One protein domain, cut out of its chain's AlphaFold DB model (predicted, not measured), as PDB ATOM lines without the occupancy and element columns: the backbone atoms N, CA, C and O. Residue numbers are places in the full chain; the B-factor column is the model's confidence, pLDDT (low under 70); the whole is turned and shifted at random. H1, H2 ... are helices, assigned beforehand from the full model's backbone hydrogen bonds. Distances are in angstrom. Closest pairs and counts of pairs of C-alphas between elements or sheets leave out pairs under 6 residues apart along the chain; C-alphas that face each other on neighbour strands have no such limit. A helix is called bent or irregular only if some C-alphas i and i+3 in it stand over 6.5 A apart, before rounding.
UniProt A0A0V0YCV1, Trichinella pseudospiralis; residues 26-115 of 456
ATOM      1  N   VAL A  26     -12.733  16.638 181.461       58.59
ATOM      2  CA  VAL A  26     -12.605  15.286 180.916       58.59
ATOM      3  C   VAL A  26     -14.004  14.779 180.581       58.59
ATOM      4  O   VAL A  26     -14.873  14.709 181.451       58.59
ATOM      5  N   SER A  27     -14.240  14.456 179.310       60.75
ATOM      6  CA  SER A  27     -15.511  13.878 178.880       60.75
ATOM      7  C   SER A  27     -15.589  12.396 179.262       60.75
ATOM      8  O   SER A  27     -14.568  11.724 179.393       60.75
ATOM      9  N   GLU A  28     -16.805  11.859 179.399       61.69
ATOM     10  CA  GLU A  28     -17.043  10.438 179.704       61.69
ATOM     11  C   GLU A  28     -16.317   9.488 178.724       61.69
ATOM     12  O   GLU A  28     -15.910   8.396 179.105       61.69
ATOM     13  N   TYR A  29     -16.089   9.944 177.486       58.50
ATOM     14  CA  TYR A  29     -15.450   9.196 176.399       58.50
ATOM     15  C   TYR A  29     -13.914   9.232 176.427       58.50
ATOM     16  O   TYR A  29     -13.279   8.381 175.807       58.50
ATOM     17  N   ASP A  30     -13.308  10.184 177.142       70.38
ATOM     18  CA  ASP A  30     -11.847  10.293 177.247       70.38
ATOM     19  C   ASP A  30     -11.283   9.415 178.379       70.38
ATOM     20  O   ASP A  30     -10.092   9.091 178.380       70.38
ATOM     21  N   ILE A  31     -12.132   8.969 179.317       73.75
ATOM     22  CA  ILE A  31     -11.698   8.310 180.561       73.75
ATOM     23  C   ILE A  31     -11.074   6.936 180.334       73.75
ATOM     24  O   ILE A  31     -10.086   6.579 180.987       73.75
ATOM     25  N   ASP A  32     -11.595   6.195 179.360       72.69
ATOM     26  CA  ASP A  32     -11.096   4.862 179.022       72.69
ATOM     27  C   ASP A  32      -9.692   4.904 178.400       72.69
ATOM     28  O   ASP A  32      -8.932   3.936 178.503       72.69
ATOM     29  N   SER A  33      -9.320   6.047 177.810       77.12
ATOM     30  CA  SER A  33      -8.043   6.262 177.121       77.12
ATOM     31  C   SER A  33      -6.927   6.840 178.003       77.12
ATOM     32  O   SER A  33      -5.769   6.848 177.585       77.12
ATOM     33  N   LEU A  34      -7.245   7.279 179.227       79.62
ATOM     34  CA  LEU A  34      -6.282   7.883 180.155       79.62
ATOM     35  C   LEU A  34      -5.287   6.857 180.711       79.62
ATOM     36  O   LEU A  34      -5.651   5.731 181.081       79.62
ATOM     37  N   SER A  35      -4.029   7.281 180.844       84.25
ATOM     38  CA  SER A  35      -2.987   6.503 181.511       84.25
ATOM     39  C   SER A  35      -3.215   6.437 183.026       84.25
ATOM     40  O   SER A  35      -3.856   7.299 183.625       84.25
ATOM     41  N   SER A  36      -2.632   5.426 183.685       80.75
ATOM     42  CA  SER A  36      -2.743   5.251 185.146       80.75
ATOM     43  C   SER A  36      -2.349   6.505 185.932       80.75
ATOM     44  O   SER A  36      -2.979   6.812 186.934       80.75
ATOM     45  N   LYS A  37      -1.324   7.238 185.474       84.94
ATOM     46  CA  LYS A  37      -0.840   8.447 186.155       84.94
ATOM     47  C   LYS A  37      -1.826   9.606 186.030       84.94
ATOM     48  O   LYS A  37      -1.990  10.362 186.976       84.94
ATOM     49  N   GLU A  38      -2.479   9.741 184.880       84.44
ATOM     50  CA  GLU A  38      -3.474  10.792 184.653       84.44
ATOM     51  C   GLU A  38      -4.761  10.507 185.434       84.44
ATOM     52  O   GLU A  38      -5.323  11.413 186.042       84.44
ATOM     53  N   LEU A  39      -5.176   9.238 185.507       85.12
ATOM     54  CA  LEU A  39      -6.304   8.813 186.340       85.12
ATOM     55  C   LEU A  39      -6.053   9.047 187.827       85.12
ATOM     56  O   LEU A  39      -6.967   9.470 188.525       85.12
ATOM     57  N   ASP A  40      -4.834   8.807 188.312       85.88
ATOM     58  CA  ASP A  40      -4.478   9.086 189.705       85.88
ATOM     59  C   ASP A  40      -4.523  10.590 190.018       85.88
ATOM     60  O   ASP A  40      -4.994  10.969 191.089       85.88
ATOM     61  N   LEU A  41      -4.101  11.449 189.081       87.00
ATOM     62  CA  LEU A  41      -4.192  12.906 189.236       87.00
ATOM     63  C   LEU A  41      -5.650  13.387 189.287       87.00
ATOM     64  O   LEU A  41      -6.005  14.154 190.177       87.00
ATOM     65  N   ILE A  42      -6.500  12.901 188.378       84.69
ATOM     66  CA  ILE A  42      -7.929  13.258 188.333       84.69
ATOM     67  C   ILE A  42      -8.674  12.700 189.554       84.69
ATOM     68  O   ILE A  42      -9.561  13.348 190.103       84.69
ATOM     69  N   PHE A  43      -8.316  11.499 190.008       88.00
ATOM     70  CA  PHE A  43      -8.916  10.898 191.194       88.00
ATOM     71  C   PHE A  43      -8.539  11.661 192.468       88.00
ATOM     72  O   PHE A  43      -9.387  11.856 193.336       88.00
ATOM     73  N   GLU A  44      -7.292  12.122 192.582       88.31
ATOM     74  CA  GLU A  44      -6.859  12.948 193.712       88.31
ATOM     75  C   GLU A  44      -7.593  14.296 193.737       88.31
ATOM     76  O   GLU A  44      -8.042  14.727 194.800       88.31
ATOM     77  N   ASP A  45      -7.787  14.914 192.570       85.62
ATOM     78  CA  ASP A  45      -8.594  16.127 192.414       85.62
ATOM     79  C   ASP A  45     -10.051  15.895 192.857       85.62
ATOM     80  O   ASP A  45     -10.569  16.602 193.720       85.62
ATOM     81  N   MET A  46     -10.668  14.794 192.412       85.62
ATOM     82  CA  MET A  46     -12.010  14.387 192.845       85.62
ATOM     83  C   MET A  46     -12.115  14.188 194.369       85.62
ATOM     84  O   MET A  46     -13.112  14.572 194.987       85.62
ATOM     85  N   LEU A  47     -11.108  13.579 195.005       87.50
ATOM     86  CA  LEU A  47     -11.088  13.405 196.463       87.50
ATOM     87  C   LEU A  47     -10.939  14.741 197.206       87.50
ATOM     88  O   LEU A  47     -11.451  14.876 198.326       87.50
ATOM     89  N   ASN A  48     -10.228  15.704 196.617       85.12
ATOM     90  CA  ASN A  48     -10.094  17.058 197.149       85.12
ATOM     91  C   ASN A  48     -11.417  17.823 197.064       85.12
ATOM     92  O   ASN A  48     -11.840  18.374 198.080       85.12
ATOM     93  N   ASP A  49     -12.120  17.734 195.935       83.31
ATOM     94  CA  ASP A  49     -13.453  18.319 195.738       83.31
ATOM     95  C   ASP A  49     -14.513  17.731 196.678       83.31
ATOM     96  O   ASP A  49     -15.425  18.424 197.131       83.31
ATOM     97  N   MET A  50     -14.378  16.454 197.046       81.94
ATOM     98  CA  MET A  50     -15.238  15.818 198.050       81.94
ATOM     99  C   MET A  50     -14.924  16.228 199.501       81.94
ATOM    100  O   MET A  50     -15.585  15.747 200.427       81.94
ATOM    101  N   ASN A  51     -13.920  17.087 199.717       83.00
ATOM    102  CA  ASN A  51     -13.501  17.630 201.012       83.00
ATOM    103  C   ASN A  51     -13.339  16.563 202.121       83.00
ATOM    104  O   ASN A  51     -13.706  16.758 203.283       83.00
ATOM    105  N   LEU A  52     -12.822  15.385 201.752       84.25
ATOM    106  CA  LEU A  52     -12.619  14.258 202.668       84.25
ATOM    107  C   LEU A  52     -11.412  14.493 203.592       84.25
ATOM    108  O   LEU A  52     -10.417  15.101 203.200       84.25
ATOM    109  N   SER A  53     -11.455  13.950 204.812       85.50
ATOM    110  CA  SER A  53     -10.286  13.949 205.699       85.50
ATOM    111  C   SER A  53      -9.201  12.991 205.196       85.50
ATOM    112  O   SER A  53      -9.503  11.975 204.568       85.50
ATOM    113  N   GLU A  54      -7.935  13.263 205.522       86.12
ATOM    114  CA  GLU A  54      -6.794  12.447 205.072       86.12
ATOM    115  C   GLU A  54      -6.928  10.966 205.477       86.12
ATOM    116  O   GLU A  54      -6.647  10.065 204.689       86.12
ATOM    117  N   ALA A  55      -7.489  10.704 206.662       85.81
ATOM    118  CA  ALA A  55      -7.785   9.354 207.146       85.81
ATOM    119  C   ALA A  55      -8.804   8.593 206.271       85.81
ATOM    120  O   ALA A  55      -8.786   7.365 206.239       85.81
ATOM    121  N   LYS A  56      -9.687   9.307 205.556       84.38
ATOM    122  CA  LYS A  56     -10.652   8.735 204.605       84.38
ATOM    123  C   LYS A  56     -10.111   8.685 203.173       84.38
ATOM    124  O   LYS A  56     -10.504   7.796 202.426       84.38
ATOM    125  N   LYS A  57      -9.200   9.589 202.793       85.56
ATOM    126  CA  LYS A  57      -8.537   9.597 201.474       85.56
ATOM    127  C   LYS A  57      -7.511   8.472 201.328       85.56
ATOM    128  O   LYS A  57      -7.484   7.803 200.298       85.56
ATOM    129  N   ALA A  58      -6.713   8.215 202.367       84.00
ATOM    130  CA  ALA A  58      -5.660   7.197 202.363       84.00
ATOM    131  C   ALA A  58      -6.112   5.796 201.881       84.00
ATOM    132  O   ALA A  58      -5.454   5.251 200.993       84.00
ATOM    133  N   PRO A  59      -7.231   5.217 202.367       85.00
ATOM    134  CA  PRO A  59      -7.713   3.923 201.875       85.00
ATOM    135  C   PRO A  59      -8.330   3.976 200.467       85.00
ATOM    136  O   PRO A  59      -8.448   2.942 199.821       85.00
ATOM    137  N   LEU A  60      -8.729   5.152 199.968       84.44
ATOM    138  CA  LEU A  60      -9.277   5.308 198.614       84.44
ATOM    139  C   LEU A  60      -8.166   5.412 197.560       84.44
ATOM    140  O   LEU A  60      -8.343   4.962 196.431       84.44
ATOM    141  N   ARG A  61      -6.987   5.930 197.929       85.88
ATOM    142  CA  ARG A  61      -5.814   5.993 197.038       85.88
ATOM    143  C   ARG A  61      -5.258   4.612 196.671       85.88
ATOM    144  O   ARG A  61      -4.685   4.471 195.591       85.88
ATOM    145  N   THR A  62      -5.443   3.604 197.529       87.25
ATOM    146  CA  THR A  62      -5.012   2.213 197.282       87.25
ATOM    147  C   THR A  62      -5.986   1.418 196.407       87.25
ATOM    148  O   THR A  62      -5.686   0.278 196.054       87.25
ATOM    149  N   ALA A  63      -7.130   2.005 196.038       86.56
ATOM    150  CA  ALA A  63      -8.091   1.381 195.140       86.56
ATOM    151  C   ALA A  63      -7.468   1.087 193.766       86.56
ATOM    152  O   ALA A  63      -6.590   1.810 193.280       86.56
ATOM    153  N   SER A  64      -7.948   0.020 193.128       89.56
ATOM    154  CA  SER A  64      -7.510  -0.350 191.780       89.56
ATOM    155  C   SER A  64      -7.866   0.738 190.758       89.56
ATOM    156  O   SER A  64      -8.821   1.493 190.942       89.56
ATOM    157  N   ILE A  65      -7.119   0.796 189.654       85.31
ATOM    158  CA  ILE A  65      -7.342   1.771 188.570       85.31
ATOM    159  C   ILE A  65      -8.784   1.690 188.047       85.31
ATOM    160  O   ILE A  65      -9.418   2.716 187.815       85.31
ATOM    161  N   GLU A  66      -9.330   0.478 187.937       84.00
ATOM    162  CA  GLU A  66     -10.703   0.253 187.479       84.00
ATOM    163  C   GLU A  66     -11.740   0.822 188.457       84.00
ATOM    164  O   GLU A  66     -12.696   1.481 188.057       84.00
ATOM    165  N   GLN A  67     -11.519   0.662 189.765       84.19
ATOM    166  CA  GLN A  67     -12.387   1.261 190.783       84.19
ATOM    167  C   GLN A  67     -12.324   2.792 190.756       84.19
ATOM    168  O   GLN A  67     -13.363   3.446 190.844       84.19
ATOM    169  N   LYS A  68     -11.129   3.368 190.582       87.12
ATOM    170  CA  LYS A  68     -10.951   4.823 190.453       87.12
ATOM    171  C   LYS A  68     -11.697   5.372 189.234       87.12
ATOM    172  O   LYS A  68     -12.408   6.365 189.366       87.12
ATOM    173  N   ARG A  69     -11.617   4.688 188.083       83.44
ATOM    174  CA  ARG A  69     -12.370   5.033 186.860       83.44
ATOM    175  C   ARG A  69     -13.873   5.060 187.097       83.44
ATOM    176  O   ARG A  69     -14.516   6.057 186.780       83.44
ATOM    177  N   VAL A  70     -14.426   4.009 187.703       86.19
ATOM    178  CA  VAL A  70     -15.864   3.933 188.014       86.19
ATOM    179  C   VAL A  70     -16.299   5.085 188.922       86.19
ATOM    180  O   VAL A  70     -17.347   5.686 188.689       86.19
ATOM    181  N   MET A  71     -15.497   5.432 189.932       85.31
ATOM    182  CA  MET A  71     -15.809   6.538 190.843       85.31
ATOM    183  C   MET A  71     -15.766   7.905 190.144       85.31
ATOM    184  O   MET A  71     -16.679   8.705 190.342       85.31
ATOM    185  N   ILE A  72     -14.762   8.150 189.292       85.44
ATOM    186  CA  ILE A  72     -14.645   9.387 188.499       85.44
ATOM    187  C   ILE A  72     -15.824   9.519 187.528       85.44
ATOM    188  O   ILE A  72     -16.476  10.561 187.486       85.44
ATOM    189  N   LEU A  73     -16.159   8.449 186.801       82.62
ATOM    190  CA  LEU A  73     -17.317   8.414 185.902       82.62
ATOM    191  C   LEU A  73     -18.621   8.697 186.652       82.62
ATOM    192  O   LEU A  73     -19.454   9.474 186.190       82.62
ATOM    193  N   GLN A  74     -18.791   8.099 187.833       83.56
ATOM    194  CA  GLN A  74     -19.970   8.326 188.658       83.56
ATOM    195  C   GLN A  74     -20.064   9.779 189.135       83.56
ATOM    196  O   GLN A  74     -21.159  10.345 189.136       83.56
ATOM    197  N   LYS A  75     -18.939  10.393 189.514       83.50
ATOM    198  CA  LYS A  75     -18.880  11.806 189.898       83.50
ATOM    199  C   LYS A  75     -19.242  12.717 188.727       83.50
ATOM    200  O   LYS A  75     -20.147  13.525 188.883       83.50
ATOM    201  N   ILE A  76     -18.640  12.517 187.553       80.94
ATOM    202  CA  ILE A  76     -18.925  13.314 186.346       80.94
ATOM    203  C   ILE A  76     -20.396  13.199 185.946       80.94
ATOM    204  O   ILE A  76     -21.047  14.214 185.711       80.94
ATOM    205  N   ARG A  77     -20.958  11.983 185.939       78.56
ATOM    206  CA  ARG A  77     -22.395  11.779 185.697       78.56
ATOM    207  C   ARG A  77     -23.243  12.508 186.735       78.56
ATOM    208  O   ARG A  77     -24.236  13.138 186.383       78.56
ATOM    209  N   THR A  78     -22.862  12.441 188.008       81.62
ATOM    210  CA  THR A  78     -23.590  13.120 189.088       81.62
ATOM    211  C   THR A  78     -23.540  14.637 188.913       81.62
ATOM    212  O   THR A  78     -24.589  15.273 188.946       81.62
ATOM    213  N   ASP A  79     -22.374  15.214 188.645       79.06
ATOM    214  CA  ASP A  79     -22.205  16.659 188.474       79.06
ATOM    215  C   ASP A  79     -22.951  17.169 187.236       79.06
ATOM    216  O   ASP A  79     -23.733  18.108 187.346       79.06
ATOM    217  N   GLN A  80     -22.867  16.465 186.101       78.19
ATOM    218  CA  GLN A  80     -23.676  16.772 184.914       78.19
ATOM    219  C   GLN A  80     -25.182  16.724 185.209       78.19
ATOM    220  O   GLN A  80     -25.945  17.554 184.710       78.19
ATOM    221  N   THR A  81     -25.639  15.777 186.040       80.44
ATOM    222  CA  THR A  81     -27.054  15.729 186.440       80.44
ATOM    223  C   THR A  81     -27.442  16.868 187.380       80.44
ATOM    224  O   THR A  81     -28.586  17.316 187.326       80.44
ATOM    225  N   LEU A  82     -26.532  17.340 188.237       82.06
ATOM    226  CA  LEU A  82     -26.770  18.479 189.126       82.06
ATOM    227  C   LEU A  82     -26.806  19.790 188.343       82.06
ATOM    228  O   LEU A  82     -27.736  20.567 188.542       82.06
ATOM    229  N   ASP A  83     -25.882  19.985 187.405       83.50
ATOM    230  CA  ASP A  83     -25.863  21.145 186.514       83.50
ATOM    231  C   ASP A  83     -27.120  21.191 185.648       83.50
ATOM    232  O   ASP A  83     -27.773  22.229 185.563       83.50
ATOM    233  N   LEU A  84     -27.536  20.059 185.070       83.38
ATOM    234  CA  LEU A  84     -28.779  19.994 184.299       83.38
ATOM    235  C   LEU A  84     -30.000  20.315 185.170       83.38
ATOM    236  O   LEU A  84     -30.866  21.085 184.758       83.38
ATOM    237  N   LYS A  85     -30.072  19.762 186.387       83.38
ATOM    238  CA  LYS A  85     -31.145  20.081 187.341       83.38
ATOM    239  C   LYS A  85     -31.145  21.559 187.716       83.38
ATOM    240  O   LYS A  85     -32.219  22.147 187.805       83.38
ATOM    241  N   LEU A  86     -29.972  22.156 187.917       89.56
ATOM    242  CA  LEU A  86     -29.833  23.578 188.210       89.56
ATOM    243  C   LEU A  86     -30.305  24.428 187.028       89.56
ATOM    244  O   LEU A  86     -31.081  25.352 187.233       89.56
ATOM    245  N   GLN A  87     -29.910  24.089 185.800       86.94
ATOM    246  CA  GLN A  87     -30.361  24.792 184.596       86.94
ATOM    247  C   GLN A  87     -31.880  24.691 184.410       86.94
ATOM    248  O   GLN A  87     -32.532  25.698 184.147       86.94
ATOM    249  N   VAL A  88     -32.470  23.508 184.618       82.88
ATOM    250  CA  VAL A  88     -33.933  23.323 184.585       82.88
ATOM    251  C   VAL A  88     -34.613  24.135 185.684       82.88
ATOM    252  O   VAL A  88     -35.649  24.751 185.435       82.88
ATOM    253  N   LYS A  89     -34.030  24.169 186.886       90.44
ATOM    254  CA  LYS A  89     -34.539  24.964 188.003       90.44
ATOM    255  C   LYS A  89     -34.531  26.455 187.663       90.44
ATOM    256  O   LYS A  89     -35.586  27.068 187.735       90.44
ATOM    257  N   ILE A  90     -33.392  26.998 187.227       91.56
ATOM    258  CA  ILE A  90     -33.260  28.409 186.833       91.56
ATOM    259  C   ILE A  90     -34.255  28.742 185.721       91.56
ATOM    260  O   ILE A  90     -34.971  29.729 185.821       91.56
ATOM    261  N   PHE A  91     -34.347  27.901 184.686       85.62
ATOM    262  CA  PHE A  91     -35.304  28.099 183.599       85.62
ATOM    263  C   PHE A  91     -36.751  28.144 184.106       85.62
ATOM    264  O   PHE A  91     -37.518  29.009 183.694       85.62
ATOM    265  N   THR A  92     -37.122  27.231 185.006       84.38
ATOM    266  CA  THR A  92     -38.480  27.159 185.560       84.38
ATOM    267  C   THR A  92     -38.780  28.366 186.444       84.38
ATOM    268  O   THR A  92     -39.827  28.980 186.279       84.38
ATOM    269  N   GLU A  93     -37.849  28.756 187.318       91.00
ATOM    270  CA  GLU A  93     -37.986  29.932 188.186       91.00
ATOM    271  C   GLU A  93     -38.111  31.224 187.373       91.00
ATOM    272  O   GLU A  93     -38.982  32.041 187.657       91.00
ATOM    273  N   ASN A  94     -37.295  31.395 186.329       87.19
ATOM    274  CA  ASN A  94     -37.400  32.549 185.436       87.19
ATOM    275  C   ASN A  94     -38.720  32.557 184.667       87.19
ATOM    276  O   ASN A  94     -39.376  33.590 184.600       87.19
ATOM    277  N   ARG A  95     -39.127  31.411 184.114       83.25
ATOM    278  CA  ARG A  95     -40.413  31.279 183.422       83.25
ATOM    279  C   ARG A  95     -41.573  31.658 184.343       83.25
ATOM    280  O   ARG A  95     -42.480  32.362 183.914       83.25
ATOM    281  N   ASP A  96     -41.557  31.179 185.582       84.56
ATOM    282  CA  ASP A  96     -42.619  31.447 186.551       84.56
ATOM    283  C   ASP A  96     -42.610  32.925 186.979       84.56
ATOM    284  O   ASP A  96     -43.666  33.551 187.020       84.56
ATOM    285  N   ALA A  97     -41.428  33.521 187.170       88.88
ATOM    286  CA  ALA A  97     -41.288  34.952 187.439       88.88
ATOM    287  C   ALA A  97     -41.795  35.832 186.280       88.88
ATOM    288  O   ALA A  97     -42.480  36.828 186.520       88.88
ATOM    289  N   ASP A  98     -41.510  35.459 185.027       85.44
ATOM    290  CA  ASP A  98     -42.007  36.163 183.837       85.44
ATOM    291  C   ASP A  98     -43.541  36.081 183.735       85.44
ATOM    292  O   ASP A  98     -44.205  37.057 183.366       85.44
ATOM    293  N   LEU A  99     -44.120  34.924 184.084       84.12
ATOM    294  CA  LEU A  99     -45.571  34.746 184.166       84.12
ATOM    295  C   LEU A  99     -46.175  35.624 185.265       84.12
ATOM    296  O   LEU A  99     -47.159  36.316 185.003       84.12
ATOM    297  N   ASP A 100     -45.585  35.649 186.458       87.56
ATOM    298  CA  ASP A 100     -46.046  36.493 187.564       87.56
ATOM    299  C   ASP A 100     -45.985  37.985 187.206       87.56
ATOM    300  O   ASP A 100     -46.925  38.733 187.483       87.56
ATOM    301  N   GLU A 101     -44.925  38.429 186.523       90.69
ATOM    302  CA  GLU A 101     -44.821  39.806 186.031       90.69
ATOM    303  C   GLU A 101     -45.917  40.126 184.999       90.69
ATOM    304  O   GLU A 101     -46.523  41.204 185.027       90.69
ATOM    305  N   LEU A 102     -46.212  39.184 184.094       88.31
ATOM    306  CA  LEU A 102     -47.304  39.315 183.130       88.31
ATOM    307  C   LEU A 102     -48.664  39.436 183.834       88.31
ATOM    308  O   LEU A 102     -49.449  40.316 183.472       88.31
ATOM    309  N   PHE A 103     -48.923  38.615 184.856       88.19
ATOM    310  CA  PHE A 103     -50.140  38.701 185.669       88.19
ATOM    311  C   PHE A 103     -50.249  40.044 186.393       88.19
ATOM    312  O   PHE A 103     -51.306  40.672 186.355       88.19
ATOM    313  N   GLN A 104     -49.163  40.534 186.992       91.81
ATOM    314  CA  GLN A 104     -49.151  41.847 187.644       91.81
ATOM    315  C   GLN A 104     -49.431  42.981 186.652       91.81
ATOM    316  O   GLN A 104     -50.191  43.899 186.959       91.81
ATOM    317  N   ARG A 105     -48.868  42.919 185.436       90.94
ATOM    318  CA  ARG A 105     -49.184  43.886 184.372       90.94
ATOM    319  C   ARG A 105     -50.655  43.840 183.974       90.94
ATOM    320  O   ARG A 105     -51.248  44.899 183.784       90.94
ATOM    321  N   HIS A 106     -51.240  42.650 183.867       91.12
ATOM    322  CA  HIS A 106     -52.665  42.498 183.587       91.12
ATOM    323  C   HIS A 106     -53.537  43.081 184.710       91.12
ATOM    324  O   HIS A 106     -54.497  43.797 184.434       91.12
ATOM    325  N   GLU A 107     -53.175  42.847 185.971       90.38
ATOM    326  CA  GLU A 107     -53.905  43.390 187.118       90.38
ATOM    327  C   GLU A 107     -53.846  44.923 187.161       90.38
ATOM    328  O   GLU A 107     -54.867  45.587 187.330       90.38
ATOM    329  N   ASN A 108     -52.670  45.500 186.900       93.56
ATOM    330  CA  ASN A 108     -52.519  46.949 186.769       93.56
ATOM    331  C   ASN A 108     -53.375  47.506 185.623       93.56
ATOM    332  O   ASN A 108     -54.031  48.534 185.789       93.56
ATOM    333  N   LEU A 109     -53.410  46.810 184.481       92.19
ATOM    334  CA  LEU A 109     -54.240  47.191 183.340       92.19
ATOM    335  C   LEU A 109     -55.727  47.170 183.707       92.19
ATOM    336  O   LEU A 109     -56.444  48.088 183.328       92.19
ATOM    337  N   ARG A 110     -56.190  46.187 184.486       90.38
ATOM    338  CA  ARG A 110     -57.581  46.113 184.963       90.38
ATOM    339  C   ARG A 110     -57.974  47.319 185.822       90.38
ATOM    340  O   ARG A 110     -59.115  47.767 185.751       90.38
ATOM    341  N   ILE A 111     -57.037  47.850 186.607       91.88
ATOM    342  CA  ILE A 111     -57.247  49.045 187.436       91.88
ATOM    343  C   ILE A 111     -57.244  50.319 186.578       91.88
ATOM    344  O   ILE A 111     -58.095  51.187 186.763       91.88
ATOM    345  N   GLU A 112     -56.301  50.449 185.641       92.00
ATOM    346  CA  GLU A 112     -56.195  51.623 184.758       92.00
ATOM    347  C   GLU A 112     -57.375  51.709 183.775       92.00
ATOM    348  O   GLU A 112     -57.939  52.783 183.532       92.00
ATOM    349  N   MET A 113     -57.781  50.557 183.244       91.12
ATOM    350  CA  MET A 113     -58.859  50.392 182.276       91.12
ATOM    351  C   MET A 113     -60.191  50.086 182.976       91.12
ATOM    352  O   MET A 113     -60.864  49.097 182.700       91.12
ATOM    353  N   ASP A 114     -60.580  50.991 183.873       91.38
ATOM    354  CA  ASP A 114     -61.764  50.923 184.747       91.38
ATOM    355  C   ASP A 114     -63.134  50.962 184.036       91.38
ATOM    356  O   ASP A 114     -64.180  50.842 184.676       91.38
ATOM    357  N   SER A 115     -63.160  51.191 182.722       94.12
ATOM    358  CA  SER A 115     -64.393  51.398 181.968       94.12
ATOM    359  C   SER A 115     -64.325  50.774 180.572       94.12
ATOM    360  O   SER A 115     -63.349  50.983 179.843       94.12
TER     361      SER A 115
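Overview. This is residues 26 to 115 of the 456 residues of a protein of Trichinella pseudospiralis (UniProt A0A0V0YCV1). One very long helix, H3, sticks out like a handle from a small head, which holds the shorter helices H1 and H2, the beginning of H3 and the lead-in residues 26 to 35. H1 packs on the first part of H3, H2 sits near H1, and residues 78 to 115, of which 78 to 112 belong to H3, stand free and make most of the length. The printed part has 90 residues with three named helices, H1, H2 and H3 in that order, and no named strand; the class is all helix. The whole is extended, with a radius of gyration of the C-alphas of 23.8 A, and the C-alphas span 78 by 30 by 14 A.

Along the chain. The printed part begins at Val 26, and residues 26 to 35 hold no named helix. H1 runs from Ser 36, with its C-alpha at (-2.743, 5.251, 185.146), to Asp 49, and is 19.9 A from first to last C-alpha. H2 covers residues 54 to 61 and is 10.4 A long by the same measure. It is neither bent nor irregular, but only just: C-alphas 56 and 59 are 6.3 A apart. H3 begins at Ile 65, with its C-alpha at (-7.342, 1.771, 188.570), and runs for 48 residues to Glu 112, with its C-alpha at (-56.195, 51.623, 184.758); its first and last C-alphas are 69.9 A apart.

Arrangement. H1 and H3 touch, H3 with residues 65 to 75 alone; their closest C-alphas, those of Phe 43 and Lys 68, are 6.4 A apart. They run the same way at a steep tilt of 43 degrees. H1 and H2 are close but not clearly touching, and their closest C-alphas, those of Leu 47 and Lys 57, are 6.8 A apart. These two run opposite ways at a shallow tilt of 29 degrees. H2 and H3 are only just apart, with 8.3 A between their closest C-alphas. In H1 and H3 every O i to N i+4 pair is within hydrogen-bond range; in H2 it is 2 of 4, and 3 of its 5 O i to N i+3 pairs are within range.

Size, cuts and confidence. The two C-alphas farthest apart, those of Thr 62 and Ser 115, are 78.6 A apart. Without the residues that stand free, the body has 52 residues and spans 31 by 19 by 14 A, with a radius of gyration of 10.5 A. The printed part has no cut, and the links H1 to H2 and H2 to H3 are tight, with 4 and 3 residues. The mean pLDDT of the printed part is 84.3, and residues 26 to 29 are under 70.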